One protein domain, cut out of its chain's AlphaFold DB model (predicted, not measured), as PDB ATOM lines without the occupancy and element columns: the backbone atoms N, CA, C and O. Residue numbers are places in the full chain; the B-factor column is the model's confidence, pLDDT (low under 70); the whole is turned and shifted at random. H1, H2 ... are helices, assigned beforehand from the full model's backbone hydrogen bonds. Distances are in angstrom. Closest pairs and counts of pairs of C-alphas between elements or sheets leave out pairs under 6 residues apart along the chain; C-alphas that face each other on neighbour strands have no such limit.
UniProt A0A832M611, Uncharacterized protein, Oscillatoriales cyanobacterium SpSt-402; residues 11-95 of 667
ATOM      1  N   PRO A  11     -44.580  21.817  -7.250       48.53
ATOM      2  CA  PRO A  11     -45.777  21.021  -7.560       48.53
ATOM      3  C   PRO A  11     -47.009  21.852  -7.977       48.53
ATOM      4  O   PRO A  11     -48.122  21.334  -8.030       48.53
ATOM      5  N   LEU A  12     -46.836  23.144  -8.267       45.44
ATOM      6  CA  LEU A  12     -47.902  24.104  -8.557       45.44
ATOM      7  C   LEU A  12     -47.630  24.996  -9.778       45.44
ATOM      8  O   LEU A  12     -48.296  26.020  -9.953       45.44
ATOM      9  N   VAL A  13     -46.708  24.617 -10.668       51.94
ATOM     10  CA  VAL A  13     -46.591  25.285 -11.974       51.94
ATOM     11  C   VAL A  13     -47.709  24.787 -12.890       51.94
ATOM     12  O   VAL A  13     -47.564  23.796 -13.599       51.94
ATOM     13  N   ILE A  14     -48.845  25.486 -12.875       51.47
ATOM     14  CA  ILE A  14     -49.894  25.304 -13.885       51.47
ATOM     15  C   ILE A  14     -49.273  25.664 -15.243       51.47
ATOM     16  O   ILE A  14     -48.798  26.795 -15.394       51.47
ATOM     17  N   PRO A  15     -49.267  24.758 -16.238       54.69
ATOM     18  CA  PRO A  15     -48.740  25.069 -17.556       54.69
ATOM     19  C   PRO A  15     -49.513  26.253 -18.147       54.69
ATOM     20  O   PRO A  15     -50.710  26.162 -18.424       54.69
ATOM     21  N   THR A  16     -48.855  27.395 -18.327       54.28
ATOM     22  CA  THR A  16     -49.455  28.530 -19.034       54.28
ATOM     23  C   THR A  16     -49.477  28.245 -20.528       54.28
ATOM     24  O   THR A  16     -48.431  28.048 -21.145       54.28
ATOM     25  N   TYR A  17     -50.668  28.270 -21.124       58.22
ATOM     26  CA  TYR A  17     -50.832  28.236 -22.573       58.22
ATOM     27  C   TYR A  17     -50.187  29.478 -23.210       58.22
ATOM     28  O   TYR A  17     -50.548  30.608 -22.876       58.22
ATOM     29  N   ILE A  18     -49.252  29.271 -24.140       58.16
ATOM     30  CA  ILE A  18     -48.612  30.339 -24.916       58.16
ATOM     31  C   ILE A  18     -48.983  30.132 -26.395       58.16
ATOM     32  O   ILE A  18     -48.486  29.183 -27.009       58.16
ATOM     33  N   PRO A  19     -49.855  30.976 -26.986       58.09
ATOM     34  CA  PRO A  19     -50.191  30.886 -28.404       58.09
ATOM     35  C   PRO A  19     -48.955  31.156 -29.270       58.09
ATOM     36  O   PRO A  19     -48.096  31.972 -28.930       58.09
ATOM     37  N   ARG A  20     -48.849  30.443 -30.394       62.16
ATOM     38  CA  ARG A  20     -47.612  30.368 -31.178       62.16
ATOM     39  C   ARG A  20     -47.575  31.328 -32.354       62.16
ATOM     40  O   ARG A  20     -48.563  31.510 -33.053       62.16
ATOM     41  N   LEU A  21     -46.376  31.864 -32.589       74.44
ATOM     42  CA  LEU A  21     -46.021  32.640 -33.780       74.44
ATOM     43  C   LEU A  21     -44.888  31.990 -34.604       74.44
ATOM     44  O   LEU A  21     -44.662  32.421 -35.725       74.44
ATOM     45  N   ASN A  22     -44.188  30.973 -34.068       83.69
ATOM     46  CA  ASN A  22     -43.020  30.317 -34.685       83.69
ATOM     47  C   ASN A  22     -43.009  28.788 -34.421       83.69
ATOM     48  O   ASN A  22     -43.706  28.312 -33.518       83.69
ATOM     49  N   ALA A  23     -42.176  28.046 -35.165       85.94
ATOM     50  CA  ALA A  23     -41.942  26.597 -35.033       85.94
ATOM     51  C   ALA A  23     -41.423  26.166 -33.636       85.94
ATOM     52  O   ALA A  23     -40.829  26.966 -32.910       85.94
ATOM     53  N   PHE A  24     -41.648  24.906 -33.251       82.62
ATOM     54  CA  PHE A  24     -41.262  24.254 -31.992       82.62
ATOM     55  C   PHE A  24     -39.781  23.840 -31.978       82.62
ATOM     56  O   PHE A  24     -39.339  23.195 -32.921       82.62
ATOM     57  N   PRO A  25     -39.011  24.081 -30.906       85.94
ATOM     58  CA  PRO A  25     -37.850  23.237 -30.649       85.94
ATOM     59  C   PRO A  25     -38.323  21.802 -30.322       85.94
ATOM     60  O   PRO A  25     -39.330  21.651 -29.621       85.94
ATOM     61  N   PRO A  26     -37.631  20.758 -30.804       85.06
ATOM     62  CA  PRO A  26     -37.910  19.371 -30.461       85.06
ATOM     63  C   PRO A  26     -37.874  19.128 -28.946       85.06
ATOM     64  O   PRO A  26     -37.040  19.728 -28.254       85.06
ATOM     65  N   PRO A  27     -38.762  18.269 -28.413       79.94
ATOM     66  CA  PRO A  27     -38.784  17.945 -26.991       79.94
ATOM     67  C   PRO A  27     -37.465  17.276 -26.577       79.94
ATOM     68  O   PRO A  27     -36.970  16.378 -27.258       79.94
ATOM     69  N   GLN A  28     -36.870  17.760 -25.482       80.00
ATOM     70  CA  GLN A  28     -35.587  17.263 -24.967       80.00
ATOM     71  C   GLN A  28     -35.746  16.060 -24.019       80.00
ATOM     72  O   GLN A  28     -34.965  15.122 -24.149       80.00
ATOM     73  N   PRO A  29     -36.747  16.003 -23.116       82.56
ATOM     74  CA  PRO A  29     -37.168  14.733 -22.537       82.56
ATOM     75  C   PRO A  29     -38.039  13.975 -23.546       82.56
ATOM     76  O   PRO A  29     -38.875  14.580 -24.223       82.56
ATOM     77  N   GLY A  30     -37.860  12.655 -23.628       82.25
ATOM     78  CA  GLY A  30     -38.812  11.789 -24.323       82.25
ATOM     79  C   GLY A  30     -40.182  11.828 -23.642       82.25
ATOM     80  O   GLY A  30     -40.291  12.186 -22.469       82.25
ATOM     81  N   ILE A  31     -41.234  11.455 -24.362       80.31
ATOM     82  CA  ILE A  31     -42.609  11.621 -23.881       80.31
ATOM     83  C   ILE A  31     -42.966  10.770 -22.654       80.31
ATOM     84  O   ILE A  31     -43.897  11.085 -21.920       80.31
ATOM     85  N   PHE A  32     -42.184   9.725 -22.395       79.75
ATOM     86  CA  PHE A  32     -42.336   8.860 -21.227       79.75
ATOM     87  C   PHE A  32     -41.397   9.222 -20.066       79.75
ATOM     88  O   PHE A  32     -41.357   8.497 -19.076       79.75
ATOM     89  N   ALA A  33     -40.636  10.317 -20.173       77.56
ATOM     90  CA  ALA A  33     -39.767  10.785 -19.098       77.56
ATOM     91  C   ALA A  33     -40.570  11.454 -17.970       77.56
ATOM     92  O   ALA A  33     -41.527  12.186 -18.221       77.56
ATOM     93  N   ASP A  34     -40.145  11.243 -16.724       71.88
ATOM     94  CA  ASP A  34     -40.775  11.850 -15.550       71.88
ATOM     95  C   ASP A  34     -40.532  13.369 -15.452       71.88
ATOM     96  O   ASP A  34     -39.460  13.855 -15.835       71.88
ATOM     97  N   PRO A  35     -41.478  14.136 -14.865       70.81
ATOM     98  CA  PRO A  35     -42.754  13.699 -14.278       70.81
ATOM     99  C   PRO A  35     -43.892  13.550 -15.307       70.81
ATOM    100  O   PRO A  35     -44.076  14.411 -16.169       70.81
ATOM    101  N   LYS A  36     -44.721  12.509 -15.152       68.44
ATOM    102  CA  LYS A  36     -45.923  12.275 -15.977       68.44
ATOM    103  C   LYS A  36     -47.155  13.006 -15.421       68.44
ATOM    104  O   LYS A  36     -47.314  13.150 -14.209       68.44
ATOM    105  N   ILE A  37     -48.051  13.455 -16.305       64.06
ATOM    106  CA  ILE A  37     -49.332  14.089 -15.943       64.06
ATOM    107  C   ILE A  37     -50.472  13.354 -16.646       64.06
ATOM    108  O   ILE A  37     -50.465  13.238 -17.871       64.06
ATOM    109  N   CYS A  38     -51.481  12.926 -15.884       68.00
ATOM    110  CA  CYS A  38     -52.674  12.298 -16.442       68.00
ATOM    111  C   CYS A  38     -53.723  13.322 -16.868       68.00
ATOM    112  O   CYS A  38     -54.133  14.167 -16.068       68.00
ATOM    113  N   ILE A  39     -54.211  13.202 -18.103       65.88
ATOM    114  CA  ILE A  39     -55.334  13.995 -18.605       65.88
ATOM    115  C   ILE A  39     -56.470  13.024 -18.946       65.88
ATOM    116  O   ILE A  39     -56.362  12.308 -19.938       65.88
ATOM    117  N   PRO A  40     -57.567  12.988 -18.167       66.94
ATOM    118  CA  PRO A  40     -58.725  12.187 -18.532       66.94
ATOM    119  C   PRO A  40     -59.369  12.778 -19.792       66.94
ATOM    120  O   PRO A  40     -59.871  13.905 -19.781       66.94
ATOM    121  N   LEU A  41     -59.354  12.015 -20.883       69.75
ATOM    122  CA  LEU A  41     -59.999  12.360 -22.147       69.75
ATOM    123  C   LEU A  41     -61.158  11.395 -22.388       69.75
ATOM    124  O   LEU A  41     -61.026  10.193 -22.191       69.75
ATOM    125  N   ASN A  42     -62.301  11.912 -22.835       75.44
ATOM    126  CA  ASN A  42     -63.342  11.040 -23.380       75.44
ATOM    127  C   ASN A  42     -63.046  10.718 -24.852       75.44
ATOM    128  O   ASN A  42     -62.294  11.442 -25.506       75.44
ATOM    129  N   VAL A  43     -63.701   9.684 -25.386       63.34
ATOM    130  CA  VAL A  43     -63.494   9.194 -26.762       63.34
ATOM    131  C   VAL A  43     -63.586  10.292 -27.832       63.34
ATOM    132  O   VAL A  43     -62.791  10.320 -28.765       63.34
ATOM    133  N   LYS A  44     -64.476  11.283 -27.664       68.50
ATOM    134  CA  LYS A  44     -64.597  12.397 -28.619       68.50
ATOM    135  C   LYS A  44     -63.359  13.287 -28.604       68.50
ATOM    136  O   LYS A  44     -62.901  13.721 -29.654       68.50
ATOM    137  N   TRP A  45     -62.817  13.566 -27.422       75.56
ATOM    138  CA  TRP A  45     -61.604  14.370 -27.284       75.56
ATOM    139  C   TRP A  45     -60.347  13.634 -27.741       75.56
ATOM    140  O   TRP A  45     -59.443  14.300 -28.236       75.56
ATOM    141  N   VAL A  46     -60.298  12.301 -27.643       73.38
ATOM    142  CA  VAL A  46     -59.189  11.497 -28.187       73.38
ATOM    143  C   VAL A  46     -59.024  11.764 -29.685       73.38
ATOM    144  O   VAL A  46     -57.924  12.104 -30.111       73.38
ATOM    145  N   ALA A  47     -60.114  11.743 -30.461       65.88
ATOM    146  CA  ALA A  47     -60.076  12.045 -31.895       65.88
ATOM    147  C   ALA A  47     -59.596  13.480 -32.195       65.88
ATOM    148  O   ALA A  47     -58.764  13.697 -33.077       65.88
ATOM    149  N   PHE A  48     -60.061  14.474 -31.425       73.38
ATOM    150  CA  PHE A  48     -59.587  15.857 -31.573       73.38
ATOM    151  C   PHE A  48     -58.095  16.001 -31.263       73.38
ATOM    152  O   PHE A  48     -57.386  16.709 -31.976       73.38
ATOM    153  N   VAL A  49     -57.614  15.341 -30.210       79.25
ATOM    154  CA  VAL A  49     -56.197  15.363 -29.841       79.25
ATOM    155  C   VAL A  49     -55.366  14.637 -30.896       79.25
ATOM    156  O   VAL A  49     -54.369  15.198 -31.333       79.25
ATOM    157  N   ALA A  50     -55.803  13.477 -31.391       74.50
ATOM    158  CA  ALA A  50     -55.133  12.761 -32.475       74.50
ATOM    159  C   ALA A  50     -54.985  13.633 -33.734       74.50
ATOM    160  O   ALA A  50     -53.894  13.712 -34.295       74.50
ATOM    161  N   GLY A  51     -56.030  14.376 -34.118       75.25
ATOM    162  CA  GLY A  51     -55.956  15.333 -35.226       75.25
ATOM    163  C   GLY A  51     -54.959  16.476 -34.989       75.25
ATOM    164  O   GLY A  51     -54.298  16.927 -35.922       75.25
ATOM    165  N   ILE A  52     -54.797  16.934 -33.743       84.12
ATOM    166  CA  ILE A  52     -53.766  17.923 -33.383       84.12
ATOM    167  C   ILE A  52     -52.364  17.306 -33.467       84.12
ATOM    168  O   ILE A  52     -51.441  17.962 -33.952       84.12
ATOM    169  N   LEU A  53     -52.195  16.061 -33.014       86.00
ATOM    170  CA  LEU A  53     -50.924  15.338 -33.104       86.00
ATOM    171  C   LEU A  53     -50.516  15.098 -34.558       86.00
ATOM    172  O   LEU A  53     -49.351  15.281 -34.892       86.00
ATOM    173  N   GLU A  54     -51.469  14.824 -35.445       81.69
ATOM    174  CA  GLU A  54     -51.195  14.674 -36.875       81.69
ATOM    175  C   GLU A  54     -50.648  15.965 -37.495       81.69
ATOM    176  O   GLU A  54     -49.719  15.948 -38.297       81.69
ATOM    177  N   VAL A  55     -51.155  17.127 -37.070       85.81
ATOM    178  CA  VAL A  55     -50.571  18.408 -37.484       85.81
ATOM    179  C   VAL A  55     -49.123  18.508 -37.004       85.81
ATOM    180  O   VAL A  55     -48.270  18.911 -37.787       85.81
ATOM    181  N   LEU A  56     -48.815  18.075 -35.775       87.06
ATOM    182  CA  LEU A  56     -47.447  18.050 -35.237       87.06
ATOM    183  C   LEU A  56     -46.498  17.100 -35.986       87.06
ATOM    184  O   LEU A  56     -45.289  17.211 -35.800       87.06
ATOM    185  N   MET A  57     -46.988  16.230 -36.869       86.62
ATOM    186  CA  MET A  57     -46.132  15.438 -37.760       86.62
ATOM    187  C   MET A  57     -45.538  16.256 -38.915       86.62
ATOM    188  O   MET A  57     -44.617  15.784 -39.583       86.62
ATOM    189  N   GLN A  58     -45.995  17.489 -39.157       88.38
ATOM    190  CA  GLN A  58     -45.456  18.336 -40.225       88.38
ATOM    191  C   GLN A  58     -44.034  18.835 -39.886       88.38
ATOM    192  O   GLN A  58     -43.818  19.437 -38.831       88.38
ATOM    193  N   PRO A  59     -43.034  18.614 -40.762       86.06
ATOM    194  CA  PRO A  59     -41.631  18.891 -40.443       86.06
ATOM    195  C   PRO A  59     -41.324  20.386 -40.275       86.06
ATOM    196  O   PRO A  59     -40.415  20.743 -39.529       86.06
ATOM    197  N   ASP A  60     -42.077  21.272 -40.930       91.00
ATOM    198  CA  ASP A  60     -41.932  22.730 -40.839       91.00
ATOM    199  C   ASP A  60     -42.431  23.312 -39.507       91.00
ATOM    200  O   ASP A  60     -42.119  24.459 -39.172       91.00
ATOM    201  N   LEU A  61     -43.140  22.513 -38.706       90.69
ATOM    202  CA  LEU A  61     -43.486  22.876 -37.336       90.69
ATOM    203  C   LEU A  61     -42.322  22.710 -36.365       90.69
ATOM    204  O   LEU A  61     -42.425  23.226 -35.254       90.69
ATOM    205  N   TRP A  62     -41.219  22.071 -36.754       91.50
ATOM    206  CA  TRP A  62     -40.072  21.824 -35.882       91.50
ATOM    207  C   TRP A  62     -38.835  22.617 -36.322       91.50
ATOM    208  O   TRP A  62     -38.534  22.774 -37.501       91.50
ATOM    209  N   GLN A  63     -38.092  23.140 -35.350       91.88
ATOM    210  CA  GLN A  63     -36.803  23.795 -35.546       91.88
ATOM    211  C   GLN A  63     -35.684  22.767 -35.384       91.88
ATOM    212  O   GLN A  63     -35.673  22.013 -34.420       91.88
ATOM    213  N   GLY A  64     -34.684  22.778 -36.259       91.44
ATOM    214  CA  GLY A  64     -33.505  21.932 -36.093       91.44
ATOM    215  C   GLY A  64     -32.989  21.385 -37.411       91.44
ATOM    216  O   GLY A  64     -33.416  21.799 -38.488       91.44
ATOM    217  N   ASN A  65     -32.033  20.467 -37.313       93.62
ATOM    218  CA  ASN A  65     -31.616  19.659 -38.454       93.62
ATOM    219  C   ASN A  65     -32.615  18.503 -38.678       93.62
ATOM    220  O   ASN A  65     -33.495  18.260 -37.852       93.62
ATOM    221  N   ALA A  66     -32.462  17.775 -39.786       88.00
ATOM    222  CA  ALA A  66     -33.355  16.672 -40.146       88.00
ATOM    223  C   ALA A  66     -33.476  15.596 -39.049       88.00
ATOM    224  O   ALA A  66     -34.561  15.082 -38.817       88.00
ATOM    225  N   GLU A  67     -32.384  15.301 -38.341       82.38
ATOM    226  CA  GLU A  67     -32.356  14.316 -37.254       82.38
ATOM    227  C   GLU A  67     -33.198  14.764 -36.051       82.38
ATOM    228  O   GLU A  67     -34.002  13.998 -35.529       82.38
ATOM    229  N   THR A  68     -33.089  16.037 -35.659       85.50
ATOM    230  CA  THR A  68     -33.862  16.571 -34.526       85.50
ATOM    231  C   THR A  68     -35.355  16.677 -34.866       85.50
ATOM    232  O   THR A  68     -36.205  16.508 -33.992       85.50
ATOM    233  N   ILE A  69     -35.684  16.935 -36.137       87.81
ATOM    234  CA  ILE A  69     -37.067  16.945 -36.636       87.81
ATOM    235  C   ILE A  69     -37.643  15.522 -36.642       87.81
ATOM    236  O   ILE A  69     -38.740  15.315 -36.129       87.81
ATOM    237  N   ALA A  70     -36.891  14.540 -37.147       76.19
ATOM    238  CA  ALA A  70     -37.300  13.135 -37.145       76.19
ATOM    239  C   ALA A  70     -37.523  12.606 -35.719       76.19
ATOM    240  O   ALA A  70     -38.515  11.929 -35.458       76.19
ATOM    241  N   TRP A  71     -36.655  12.984 -34.775       82.94
ATOM    242  CA  TRP A  71     -36.840  12.677 -33.356       82.94
ATOM    243  C   TRP A  71     -38.164  13.227 -32.811       82.94
ATOM    244  O   TRP A  71     -38.909  12.504 -32.154       82.94
ATOM    245  N   ALA A  72     -38.494  14.488 -33.111       86.44
ATOM    246  CA  ALA A  72     -39.753  15.085 -32.669       86.44
ATOM    247  C   ALA A  72     -40.977  14.347 -33.236       86.44
ATOM    248  O   ALA A  72     -41.911  14.058 -32.491       86.44
ATOM    249  N   GLN A  73     -40.946  13.990 -34.523       86.44
ATOM    250  CA  GLN A  73     -42.000  13.200 -35.168       86.44
ATOM    251  C   GLN A  73     -42.154  11.821 -34.510       86.44
ATOM    252  O   GLN A  73     -43.271  11.395 -34.231       86.44
ATOM    253  N   GLN A  74     -41.050  11.152 -34.172       80.75
ATOM    254  CA  GLN A  74     -41.094   9.870 -33.469       80.75
ATOM    255  C   GLN A  74     -41.768   9.985 -32.093       80.75
ATOM    256  O   GLN A  74     -42.575   9.128 -31.740       80.75
ATOM    257  N   GLN A  75     -41.509  11.057 -31.336       85.62
ATOM    258  CA  GLN A  75     -42.188  11.287 -30.052       85.62
ATOM    259  C   GLN A  75     -43.701  11.498 -30.220       85.62
ATOM    260  O   GLN A  75     -44.481  11.053 -29.378       85.62
ATOM    261  N   VAL A  76     -44.127  12.143 -31.310       86.56
ATOM    262  CA  VAL A  76     -45.551  12.318 -31.639       86.56
ATOM    263  C   VAL A  76     -46.206  10.980 -31.996       86.56
ATOM    264  O   VAL A  76     -47.283  10.698 -31.477       86.56
ATOM    265  N   ILE A  77     -45.542  10.123 -32.781       77.81
ATOM    266  CA  ILE A  77     -46.023   8.762 -33.088       77.81
ATOM    267  C   ILE A  77     -46.170   7.940 -31.804       77.81
ATOM    268  O   ILE A  77     -47.187   7.287 -31.594       77.81
ATOM    269  N   MET A  78     -45.177   7.996 -30.911       73.94
ATOM    270  CA  MET A  78     -45.232   7.293 -29.624       73.94
ATOM    271  C   MET A  78     -46.414   7.770 -28.770       73.94
ATOM    272  O   MET A  78     -47.069   6.945 -28.135       73.94
ATOM    273  N   LEU A  79     -46.733   9.072 -28.795       81.88
ATOM    274  CA  LEU A  79     -47.924   9.610 -28.131       81.88
ATOM    275  C   LEU A  79     -49.221   9.095 -28.756       81.88
ATOM    276  O   LEU A  79     -50.124   8.690 -28.029       81.88
ATOM    277  N   GLN A  80     -49.325   9.145 -30.085       81.06
ATOM    278  CA  GLN A  80     -50.499   8.661 -30.810       81.06
ATOM    279  C   GLN A  80     -50.736   7.186 -30.474       81.06
ATOM    280  O   GLN A  80     -51.828   6.836 -30.037       81.06
ATOM    281  N   ASN A  81     -49.697   6.354 -30.565       70.19
ATOM    282  CA  ASN A  81     -49.775   4.939 -30.216       70.19
ATOM    283  C   ASN A  81     -50.230   4.744 -28.769       70.19
ATOM    284  O   ASN A  81     -51.220   4.060 -28.553       70.19
ATOM    285  N   ALA A  82     -49.604   5.416 -27.796       71.38
ATOM    286  CA  ALA A  82     -50.005   5.315 -26.389       71.38
ATOM    287  C   ALA A  82     -51.469   5.732 -26.146       71.38
ATOM    288  O   ALA A  82     -52.149   5.163 -25.294       71.38
ATOM    289  N   MET A  83     -51.978   6.708 -26.903       75.50
ATOM    290  CA  MET A  83     -53.386   7.105 -26.839       75.50
ATOM    291  C   MET A  83     -54.344   6.054 -27.415       75.50
ATOM    292  O   MET A  83     -55.477   5.972 -26.942       75.50
ATOM    293  N   PHE A  84     -53.922   5.283 -28.421       68.69
ATOM    294  CA  PHE A  84     -54.754   4.273 -29.085       68.69
ATOM    295  C   PHE A  84     -54.635   2.872 -28.470       68.69
ATOM    296  O   PHE A  84     -55.609   2.127 -28.508       68.69
ATOM    297  N   THR A  85     -53.483   2.510 -27.901       60.69
ATOM    298  CA  THR A  85     -53.215   1.158 -27.374       60.69
ATOM    299  C   THR A  85     -53.481   1.007 -25.877       60.69
ATOM    300  O   THR A  85     -53.430  -0.105 -25.371       60.69
ATOM    301  N   GLY A  86     -53.789   2.088 -25.155       62.44
ATOM    302  CA  GLY A  86     -54.427   1.997 -23.838       62.44
ATOM    303  C   GLY A  86     -53.567   1.567 -22.638       62.44
ATOM    304  O   GLY A  86     -54.134   1.392 -21.566       62.44
ATOM    305  N   GLU A  87     -52.238   1.482 -22.732       51.19
ATOM    306  CA  GLU A  87     -51.366   1.191 -21.574       51.19
ATOM    307  C   GLU A  87     -50.161   2.147 -21.449       51.19
ATOM    308  O   GLU A  87     -49.635   2.608 -22.466       51.19
ATOM    309  N   PRO A  88     -49.606   2.362 -20.234       51.81
ATOM    310  CA  PRO A  88     -50.279   2.582 -18.945       51.81
ATOM    311  C   PRO A  88     -49.660   3.827 -18.262       51.81
ATOM    312  O   PRO A  88     -48.450   4.000 -18.181       51.81
ATOM    313  N   GLU A  89     -50.420   4.851 -17.892       49.44
ATOM    314  CA  GLU A  89     -50.648   5.150 -16.462       49.44
ATOM    315  C   GLU A  89     -51.755   6.208 -16.283       49.44
ATOM    316  O   GLU A  89     -52.050   6.631 -15.169       49.44
ATOM    317  N   CYS A  90     -52.370   6.676 -17.376       50.62
ATOM    318  CA  CYS A  90     -53.131   7.924 -17.353       50.62
ATOM    319  C   CYS A  90     -54.347   7.995 -18.282       50.62
ATOM    320  O   CYS A  90     -54.833   9.096 -18.552       50.62
ATOM    321  N   VAL A  91     -54.866   6.867 -18.765       46.88
ATOM    322  CA  VAL A  91     -56.096   6.876 -19.558       46.88
ATOM    323  C   VAL A  91     -57.045   5.808 -19.028       46.88
ATOM    324  O   VAL A  91     -56.993   4.657 -19.432       46.88
ATOM    325  N   THR A  92     -57.959   6.194 -18.137       37.56
ATOM    326  CA  THR A  92     -59.174   5.404 -17.905       37.56
ATOM    327  C   THR A  92     -60.118   5.650 -19.083       37.56
ATOM    328  O   THR A  92     -61.071   6.429 -18.977       37.56
ATOM    329  N   ILE A  93     -59.812   5.044 -20.235       40.56
ATOM    330  CA  ILE A  93     -60.841   4.712 -21.222       40.56
ATOM    331  C   ILE A  93     -61.846   3.855 -20.445       40.56
ATOM    332  O   ILE A  93     -61.443   2.954 -19.709       40.56
ATOM    333  N   ALA A  94     -63.137   4.202 -20.495       40.34
ATOM    334  CA  ALA A  94     -64.158   3.299 -19.971       40.34
ATOM    335  C   ALA A  94     -63.897   1.933 -20.620       40.34
ATOM    336  O   ALA A  94     -63.760   1.938 -21.846       40.34
ATOM    337  N   PRO A  95     -63.731   0.845 -19.842       39.12
ATOM    338  CA  PRO A  95     -63.310  -0.434 -20.389       39.12
ATOM    339  C   PRO A  95     -64.158  -0.723 -21.634       39.12
ATOM    340  O   PRO A  95     -65.382  -0.567 -21.532       39.12
TER     341      PRO A  95
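What this domain is: This is residues 11 to 95 of the 667 residues of an uncharacterized protein of Oscillatoriales cyanobacterium SpSt-402 (UniProt A0A832M611). A hairpin of two helices, H1 and H2, side by side, has a long unnamed stretch, residues 22 to 42, looping along one side of it, and residues 11 to 21 stick out as a free arm. The printed part has 85 residues with two named helices, H1 then H2, and no named strand; the class is all helix, though under half of the residues, 34, are in named elements. It is only just compact, close to loose, with a radius of gyration of the C-alphas of 13.9 A and spans of 41 by 29 by 23 A.

How they stand to each other: Residues 11 to 21 stand free. H1, residues 43 to 56, and H2, residues 66 to 85, touch and form a helical hairpin; their closest C-alphas, those of Leu 53 and Val 76, are 6.3 A apart. They run opposite ways at a shallow tilt of 10 degrees. In both helices every O i to N i+4 pair is within hydrogen-bond range.

Where its parts are: H1 is 20.2 A long from C-alpha 43 at (-63.494, 9.194, -26.762). H2 is 28.3 A long and ends with C-alpha 85 at (-53.215, 1.158, -27.374).

The domain as a whole: The farthest C-alphas, of Asn 65 and Pro 95, are 41.6 A apart. The printed part has no cut, and the H1 to H2 link is short. The pLDDT, the model's own confidence, is under 70 for 31 residues of the printed part, among them residues 11 to 20 and 84 to 95.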